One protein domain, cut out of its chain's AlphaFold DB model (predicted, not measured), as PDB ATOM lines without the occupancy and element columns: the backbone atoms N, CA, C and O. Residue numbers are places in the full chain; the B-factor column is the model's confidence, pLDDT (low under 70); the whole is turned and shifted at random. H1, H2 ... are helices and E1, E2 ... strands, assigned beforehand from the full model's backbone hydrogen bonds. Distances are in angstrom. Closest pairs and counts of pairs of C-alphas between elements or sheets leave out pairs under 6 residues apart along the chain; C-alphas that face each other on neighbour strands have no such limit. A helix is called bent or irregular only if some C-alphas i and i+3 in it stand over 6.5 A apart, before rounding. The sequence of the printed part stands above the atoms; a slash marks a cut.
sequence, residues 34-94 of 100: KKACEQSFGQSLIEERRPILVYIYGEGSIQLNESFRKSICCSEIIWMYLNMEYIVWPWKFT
ATOM      1  N   LYS A  34       7.529  21.979 -18.875       93.56
ATOM      2  CA  LYS A  34       6.431  21.851 -19.846       93.56
ATOM      3  C   LYS A  34       6.589  20.592 -20.704       93.56
ATOM      4  O   LYS A  34       5.629  19.846 -20.861       93.56
ATOM      5  N   LYS A  35       7.796  20.338 -21.218       91.00
ATOM      6  CA  LYS A  35       8.101  19.131 -21.997       91.00
ATOM      7  C   LYS A  35       8.012  17.862 -21.151       91.00
ATOM      8  O   LYS A  35       7.518  16.854 -21.640       91.00
ATOM      9  N   ALA A  36       8.401  17.929 -19.878       90.06
ATOM     10  CA  ALA A  36       8.221  16.818 -18.945       90.06
ATOM     11  C   ALA A  36       6.728  16.508 -18.727       90.06
ATOM     12  O   ALA A  36       6.334  15.347 -18.771       90.06
ATOM     13  N   CYS A  37       5.880  17.532 -18.577       93.81
ATOM     14  CA  CYS A  37       4.424  17.386 -18.486       93.81
ATOM     15  C   CYS A  37       3.809  16.814 -19.764       93.81
ATOM     16  O   CYS A  37       2.978  15.913 -19.684       93.81
ATOM     17  N   GLU A  38       4.233  17.291 -20.936       93.38
ATOM     18  CA  GLU A  38       3.822  16.716 -22.223       93.38
ATOM     19  C   GLU A  38       4.201  15.231 -22.300       93.38
ATOM     20  O   GLU A  38       3.383  14.410 -22.697       93.38
ATOM     21  N   GLN A  39       5.399  14.857 -21.848       88.88
ATOM     22  CA  GLN A  39       5.846  13.469 -21.892       88.88
ATOM     23  C   GLN A  39       5.195  12.575 -20.823       88.88
ATOM     24  O   GLN A  39       5.011  11.388 -21.072       88.88
ATOM     25  N   SER A  40       4.819  13.134 -19.671       92.19
ATOM     26  CA  SER A  40       4.129  12.435 -18.576       92.19
ATOM     27  C   SER A  40       2.652  12.206 -18.879       92.19
ATOM     28  O   SER A  40       2.128  11.116 -18.674       92.19
ATOM     29  N   PHE A  41       1.959  13.246 -19.346       90.31
ATOM     30  CA  PHE A  41       0.495  13.269 -19.431       90.31
ATOM     31  C   PHE A  41      -0.035  13.311 -20.867       90.31
ATOM     32  O   PHE A  41      -1.199  12.991 -21.093       90.31
ATOM     33  N   GLY A  42       0.796  13.707 -21.833       86.81
ATOM     34  CA  GLY A  42       0.420  13.884 -23.236       86.81
ATOM     35  C   GLY A  42       0.542  12.629 -24.099       86.81
ATOM     36  O   GLY A  42       0.275  12.715 -25.294       86.81
ATOM     37  N   GLN A  43       0.920  11.479 -23.527       89.88
ATOM     38  CA  GLN A  43       0.955  10.219 -24.276       89.88
ATOM     39  C   GLN A  43      -0.462   9.745 -24.612       89.88
ATOM     40  O   GLN A  43      -1.371   9.770 -23.766       89.88
ATOM     41  N   SER A  44      -0.631   9.296 -25.857       89.19
ATOM     42  CA  SER A  44      -1.881   8.719 -26.362       89.19
ATOM     43  C   SER A  44      -2.202   7.397 -25.671       89.19
ATOM     44  O   SER A  44      -3.356   7.149 -25.328       89.19
ATOM     45  N   LEU A  45      -1.174   6.578 -25.440       90.94
ATOM     46  CA  LEU A  45      -1.266   5.324 -24.707       90.94
ATOM     47  C   LEU A  45      -1.107   5.592 -23.207       90.94
ATOM     48  O   LEU A  45      -0.226   6.342 -22.787       90.94
ATOM     49  N   ILE A  46      -1.995   5.020 -22.392       87.38
ATOM     50  CA  ILE A  46      -2.018   5.264 -20.941       87.38
ATOM     51  C   ILE A  46      -0.822   4.582 -20.274       87.38
ATOM     52  O   ILE A  46      -0.231   5.140 -19.359       87.38
ATOM     53  N   GLU A  47      -0.444   3.413 -20.769       89.06
ATOM     54  CA  GLU A  47       0.692   2.603 -20.338       89.06
ATOM     55  C   GLU A  47       2.057   3.278 -20.553       89.06
ATOM     56  O   GLU A  47       3.018   2.942 -19.872       89.06
ATOM     57  N   GLU A  48       2.147   4.255 -21.458       86.75
ATOM     58  CA  GLU A  48       3.370   5.039 -21.685       86.75
ATOM     59  C   GLU A  48       3.468   6.259 -20.754       86.75
ATOM     60  O   GLU A  48       4.507   6.927 -20.693       86.75
ATOM     61  N   ARG A  49       2.388   6.580 -20.030       91.06
ATOM     62  CA  ARG A  49       2.355   7.708 -19.098       91.06
ATOM     63  C   ARG A  49       3.133   7.353 -17.850       91.06
ATOM     64  O   ARG A  49       2.853   6.364 -17.180       91.06
ATOM     65  N   ARG A  50       4.075   8.221 -17.505       93.56
ATOM     66  CA  ARG A  50       4.930   8.062 -16.332       93.56
ATOM     67  C   ARG A  50       4.857   9.307 -15.465       93.56
ATOM     68  O   ARG A  50       5.044  10.393 -16.014       93.56
ATOM     69  N   PRO A  51       4.599   9.188 -14.152       95.44
ATOM     70  CA  PRO A  51       4.586  10.332 -13.249       95.44
ATOM     71  C   PRO A  51       5.911  11.103 -13.274       95.44
ATOM     72  O   PRO A  51       6.987  10.554 -13.515       95.44
ATOM     73  N   ILE A  52       5.834  12.398 -12.973       94.69
ATOM     74  CA  ILE A  52       7.017  13.253 -12.856       94.69
ATOM     75  C   ILE A  52       7.540  13.194 -11.425       94.69
ATOM     76  O   ILE A  52       6.811  13.497 -10.480       94.69
ATOM     77  N   LEU A  53       8.824  12.874 -11.279       92.31
ATOM     78  CA  LEU A  53       9.566  13.040 -10.034       92.31
ATOM     79  C   LEU A  53      10.380  14.332 -10.122       92.31
ATOM     80  O   LEU A  53      11.351  14.405 -10.872       92.31
ATOM     81  N   VAL A  54      10.006  15.353  -9.352       90.00
ATOM     82  CA  VAL A  54      10.759  16.613  -9.306       90.00
ATOM     83  C   VAL A  54      11.904  16.487  -8.303       90.00
ATOM     84  O   VAL A  54      11.677  16.387  -7.098       90.00
ATOM     85  N   TYR A  55      13.140  16.512  -8.797       84.38
ATOM     86  CA  TYR A  55      14.349  16.487  -7.980       84.38
ATOM     87  C   TYR A  55      14.842  17.911  -7.721       84.38
ATOM     88  O   TYR A  55      15.444  18.541  -8.592       84.38
ATOM     89  N   ILE A  56      14.578  18.426  -6.522       82.94
ATOM     90  CA  ILE A  56      14.954  19.786  -6.121       82.94
ATOM     91  C   ILE A  56      16.367  19.778  -5.527       82.94
ATOM     92  O   ILE A  56      16.649  18.997  -4.620       82.94
ATOM     93  N   TYR A  57      17.250  20.659  -6.004       76.62
ATOM     94  CA  TYR A  57      18.627  20.786  -5.510       76.62
ATOM     95  C   TYR A  57      19.051  22.253  -5.367       76.62
ATOM     96  O   TYR A  57      18.665  23.083  -6.184       76.62
ATOM     97  N   GLY A  58      19.860  22.587  -4.355       73.62
ATOM     98  CA  GLY A  58      20.338  23.957  -4.103       73.62
ATOM     99  C   GLY A  58      21.846  24.035  -3.848       73.62
ATOM    100  O   GLY A  58      22.490  23.023  -3.577       73.62
ATOM    101  N   GLU A  59      22.432  25.235  -3.925       64.25
ATOM    102  CA  GLU A  59      23.896  25.412  -3.818       64.25
ATOM    103  C   GLU A  59      24.472  25.131  -2.416       64.25
ATOM    104  O   GLU A  59      25.636  24.766  -2.295       64.25
ATOM    105  N   GLY A  60      23.657  25.181  -1.358       57.06
ATOM    106  CA  GLY A  60      24.066  24.802   0.005       57.06
ATOM    107  C   GLY A  60      23.835  23.328   0.358       57.06
ATOM    108  O   GLY A  60      24.207  22.885   1.441       57.06
ATOM    109  N   SER A  61      23.218  22.543  -0.531       53.22
ATOM    110  CA  SER A  61      22.790  21.175  -0.225       53.22
ATOM    111  C   SER A  61      23.827  20.123  -0.615       53.22
ATOM    112  O   SER A  61      23.468  18.964  -0.759       53.22
ATOM    113  N   ILE A  62      25.106  20.483  -0.790       50.78
ATOM    114  CA  ILE A  62      26.173  19.565  -1.240       50.78
ATOM    115  C   ILE A  62      26.226  18.306  -0.363       50.78
ATOM    116  O   ILE A  62      26.223  17.199  -0.889       50.78
ATOM    117  N   GLN A  63      26.154  18.457   0.963       47.97
ATOM    118  CA  GLN A  63      26.152  17.329   1.905       47.97
ATOM    119  C   GLN A  63      24.865  16.493   1.843       47.97
ATOM    120  O   GLN A  63      24.913  15.273   2.008       47.97
ATOM    121  N   LEU A  64      23.718  17.126   1.568       54.00
ATOM    122  CA  LEU A  64      22.439  16.438   1.364       54.00
ATOM    123  C   LEU A  64      22.420  15.697   0.025       54.00
ATOM    124  O   LEU A  64      21.995  14.554  -0.015       54.00
ATOM    125  N   ASN A  65      22.954  16.294  -1.039       59.59
ATOM    126  CA  ASN A  65      23.110  15.674  -2.351       59.59
ATOM    127  C   ASN A  65      24.089  14.499  -2.281       59.59
ATOM    128  O   ASN A  65      23.847  13.467  -2.892       59.59
ATOM    129  N   GLU A  66      25.176  14.622  -1.520       60.69
ATOM    130  CA  GLU A  66      26.161  13.556  -1.347       60.69
ATOM    131  C   GLU A  66      25.617  12.414  -0.479       60.69
ATOM    132  O   GLU A  66      25.744  11.251  -0.853       60.69
ATOM    133  N   SER A  67      24.943  12.721   0.632       61.88
ATOM    134  CA  SER A  67      24.318  11.709   1.495       61.88
ATOM    135  C   SER A  67      23.131  11.027   0.813       61.88
ATOM    136  O   SER A  67      22.975   9.814   0.921       61.88
ATOM    137  N   PHE A  68      22.321  11.773   0.055       65.56
ATOM    138  CA  PHE A  68      21.238  11.240  -0.774       65.56
ATOM    139  C   PHE A  68      21.788  10.343  -1.886       65.56
ATOM    140  O   PHE A  68      21.315   9.224  -2.060       65.56
ATOM    141  N   ARG A  69      22.854  10.764  -2.581       61.88
ATOM    142  CA  ARG A  69      23.529   9.920  -3.578       61.88
ATOM    143  C   ARG A  69      24.096   8.644  -2.953       61.88
ATOM    144  O   ARG A  69      23.867   7.567  -3.486       61.88
ATOM    145  N   LYS A  70      24.753   8.743  -1.794       62.84
ATOM    146  CA  LYS A  70      25.339   7.593  -1.082       62.84
ATOM    147  C   LYS A  70      24.308   6.621  -0.492       62.84
ATOM    148  O   LYS A  70      24.637   5.463  -0.272       62.84
ATOM    149  N   SER A  71      23.085   7.071  -0.207       64.00
ATOM    150  CA  SER A  71      22.048   6.239   0.429       64.00
ATOM    151  C   SER A  71      20.980   5.734  -0.542       64.00
ATOM    152  O   SER A  71      20.579   4.578  -0.454       64.00
ATOM    153  N   ILE A  72      20.529   6.574  -1.476       59.53
ATOM    154  CA  ILE A  72      19.421   6.278  -2.394       59.53
ATOM    155  C   ILE A  72      19.937   5.927  -3.794       59.53
ATOM    156  O   ILE A  72      19.433   4.979  -4.393       59.53
ATOM    157  N   CYS A  73      20.978   6.602  -4.298       57.72
ATOM    158  CA  CYS A  73      21.546   6.272  -5.615       57.72
ATOM    159  C   CYS A  73      22.482   5.048  -5.597       57.72
ATOM    160  O   CYS A  73      22.771   4.505  -6.656       57.72
ATOM    161  N   CYS A  74      22.923   4.574  -4.425       61.00
ATOM    162  CA  CYS A  74      23.723   3.346  -4.313       61.00
ATOM    163  C   CYS A  74      22.896   2.051  -4.388       61.00
ATOM    164  O   CYS A  74      23.471   0.975  -4.525       61.00
ATOM    165  N   SER A  75      21.565   2.126  -4.287       71.19
ATOM    166  CA  SER A  75      20.707   0.951  -4.442       71.19
ATOM    167  C   SER A  75      20.298   0.791  -5.899       71.19
ATOM    168  O   SER A  75      19.539   1.609  -6.424       71.19
ATOM    169  N   GLU A  76      20.773  -0.289  -6.524       75.25
ATOM    170  CA  GLU A  76      20.509  -0.586  -7.932       75.25
ATOM    171  C   GLU A  76      19.022  -0.609  -8.268       75.25
ATOM    172  O   GLU A  76      18.544   0.049  -9.191       75.25
ATOM    173  N   ILE A  77      18.277  -1.290  -7.408       82.31
ATOM    174  CA  ILE A  77      16.837  -1.469  -7.529       82.31
ATOM    175  C   ILE A  77      16.118  -0.117  -7.515       82.31
ATOM    176  O   ILE A  77      15.178   0.090  -8.280       82.31
ATOM    177  N   ILE A  78      16.558   0.812  -6.662       82.19
ATOM    178  CA  ILE A  78      15.879   2.098  -6.496       82.19
ATOM    179  C   ILE A  78      16.092   2.976  -7.726       82.19
ATOM    180  O   ILE A  78      15.113   3.465  -8.285       82.19
ATOM    181  N   TRP A  79      17.331   3.180  -8.179       77.50
ATOM    182  CA  TRP A  79      17.552   4.064  -9.329       77.50
ATOM    183  C   TRP A  79      17.001   3.461 -10.627       77.50
ATOM    184  O   TRP A  79      16.472   4.210 -11.450       77.50
ATOM    185  N   MET A  80      17.043   2.131 -10.796       82.50
ATOM    186  CA  MET A  80      16.412   1.460 -11.939       82.50
ATOM    187  C   MET A  80      14.902   1.692 -11.945       82.50
ATOM    188  O   MET A  80      14.356   2.124 -12.958       82.50
ATOM    189  N   TYR A  81      14.242   1.473 -10.805       88.31
ATOM    190  CA  TYR A  81      12.809   1.711 -10.662       88.31
ATOM    191  C   TYR A  81      12.448   3.168 -10.966       88.31
ATOM    192  O   TYR A  81      11.528   3.433 -11.735       88.31
ATOM    193  N   LEU A  82      13.211   4.126 -10.432       88.06
ATOM    194  CA  LEU A  82      12.973   5.546 -10.683       88.06
ATOM    195  C   LEU A  82      13.150   5.916 -12.164       88.06
ATOM    196  O   LEU A  82      12.336   6.658 -12.703       88.06
ATOM    197  N   ASN A  83      14.160   5.370 -12.842       85.19
ATOM    198  CA  ASN A  83      14.384   5.619 -14.269       85.19
ATOM    199  C   ASN A  83      13.304   4.987 -15.163       85.19
ATOM    200  O   ASN A  83      12.970   5.538 -16.217       85.19
ATOM    201  N   MET A  84      12.783   3.825 -14.765       88.69
ATOM    202  CA  MET A  84      11.749   3.110 -15.510       88.69
ATOM    203  C   MET A  84      10.381   3.758 -15.326       88.69
ATOM    204  O   MET A  84       9.731   4.079 -16.319       88.69
ATOM    205  N   GLU A  85       9.985   4.018 -14.083       91.81
ATOM    206  CA  GLU A  85       8.618   4.411 -13.740       91.81
ATOM    207  C   GLU A  85       8.391   5.923 -13.742       91.81
ATOM    208  O   GLU A  85       7.248   6.361 -13.836       91.81
ATOM    209  N   TYR A  86       9.448   6.740 -13.667       92.69
ATOM    210  CA  TYR A  86       9.310   8.191 -13.544       92.69
ATOM    211  C   TYR A  86      10.017   8.952 -14.659       92.69
ATOM    212  O   TYR A  86      11.032   8.542 -15.223       92.69
ATOM    213  N   ILE A  87       9.494  10.146 -14.924       91.31
ATOM    214  CA  ILE A  87      10.230  11.211 -15.596       91.31
ATOM    215  C   ILE A  87      10.900  12.041 -14.503       91.31
ATOM    216  O   ILE A  87      10.259  12.868 -13.855       91.31
ATOM    217  N   VAL A  88      12.190  11.802 -14.272       88.88
ATOM    218  CA  VAL A  88      12.956  12.515 -13.241       88.88
ATOM    219  C   VAL A  88      13.354  13.892 -13.766       88.88
ATOM    220  O   VAL A  88      14.191  13.995 -14.659       88.88
ATOM    221  N   TRP A  89      12.768  14.964 -13.238       88.75
ATOM    222  CA  TRP A  89      13.019  16.332 -13.694       88.75
ATOM    223  C   TRP A  89      13.821  17.141 -12.660       88.75
ATOM    224  O   TRP A  89      13.374  17.266 -11.517       88.75
ATOM    225  N   PRO A  90      14.993  17.695 -13.020       84.25
ATOM    226  CA  PRO A  90      15.821  18.456 -12.090       84.25
ATOM    227  C   PRO A  90      15.318  19.901 -11.932       84.25
ATOM    228  O   PRO A  90      15.115  20.604 -12.919       84.25
ATOM    229  N   TRP A  91      15.212  20.380 -10.691       85.31
ATOM    230  CA  TRP A  91      14.922  21.778 -10.369       85.31
ATOM    231  C   TRP A  91      16.016  22.379  -9.484       85.31
ATOM    232  O   TRP A  91      16.116  22.064  -8.297       85.31
ATOM    233  N   LYS A  92      16.820  23.287 -10.052       80.06
ATOM    234  CA  LYS A  92      17.747  24.103  -9.262       80.06
ATOM    235  C   LYS A  92      16.950  25.140  -8.471       80.06
ATOM    236  O   LYS A  92      16.394  26.066  -9.057       80.06
ATOM    237  N   PHE A  93      16.915  24.993  -7.156       78.50
ATOM    238  CA  PHE A  93      16.382  25.991  -6.246       78.50
ATOM    239  C   PHE A  93      17.500  26.946  -5.826       78.50
ATOM    240  O   PHE A  93      18.456  26.560  -5.148       78.50
ATOM    241  N   THR A  94      17.382  28.204  -6.234       72.94
ATOM    242  CA  THR A  94      18.203  29.307  -5.736       72.94
ATOM    243  C   THR A  94      17.378  30.065  -4.708       72.94
ATOM    244  O   THR A  94      16.404  30.724  -5.062       72.94
TER     245      THR A  94
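What this domain is: This is residues 34 to 94 of the 100 residues of the protein "Hypothetical protein" of Adineta ricciae (UniProt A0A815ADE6). The model is a flat, open frame: two parallel strands, E1 and E2, run side by side as a ribbon, and between them the chain swings out through helices H2 and H3, which make an L-shaped corner round a largely empty middle. H1 sits by the beginnings of both strands, and residues 42 to 47 stick out free at the end of the frame away from H2. The printed part has 61 residues with three named helices and two named strands, in the order H1 E1 H2 H3 E2, and its class is mixed, helices and strands. The whole is loose, with a radius of gyration of the C-alphas of 13.7 A, and it spans 41 by 30 by 9 A.

How they stand to each other: H1, residues 34 to 41, comes within 6.5 A of E1, residues 52 to 58, at the C-alphas of Ser 40 and Ile 52, their closest pair. Its closest C-alphas to E2, residues 87 to 93, are those of Ala 36 and Ile 87, 6.8 A apart. E1 and E2 are parallel neighbours, with 25 degrees between their directions; N 55 and O 89 are 2.8 A apart and N 91 and O 55 are 2.8 A apart, both within hydrogen-bond range. H2, residues 62 to 73, has its closest C-alpha to E1 at Asn 65, 7.5 A from that of Tyr 57. H2 and H3, residues 76 to 85, only just touch, with 3 pairs of C-alphas within 8 A, and they touch only at the corner by their link, with residues 72 to 73 of H2 alone. Their closest C-alphas are those of Cys 73 and Trp 79, 5.9 A apart, and their lines are about perpendicular, at 88 degrees. E1, H2, H3 and E2 form a strand-helix-strand unit, two parallel neighbour strands with helices between, and its crossover is right-handed. E1 and H3 are near each other, with 5 pairs of C-alphas within 10 A. H1 is apart from H2 and H3, and H2 is apart from E2. In H1, H2 and H3 every O i to N i+4 pair is within hydrogen-bond range.

Where its parts are: H1 begins at C-alpha 34, (6.431, 21.851, -19.846), and is 10.4 A long. E1 is 19.2 A long and begins at C-alpha 52, (7.017, 13.253, -12.856). H2 is 14.7 A and H3 14.1 A long. H2 is neither bent nor irregular, but only just: C-alphas 70 and 73 are 6.1 A apart. E2, 18.5 A long, ends at C-alpha 93, (16.382, 25.991, -6.246).

The domain as a whole: The two C-alphas farthest apart, those of Ser 44 and Gln 63, are 40.7 A apart. The printed part has no cut and no long link. The mean pLDDT of the printed part is 79.4, and residues 59 to 74 are under 70.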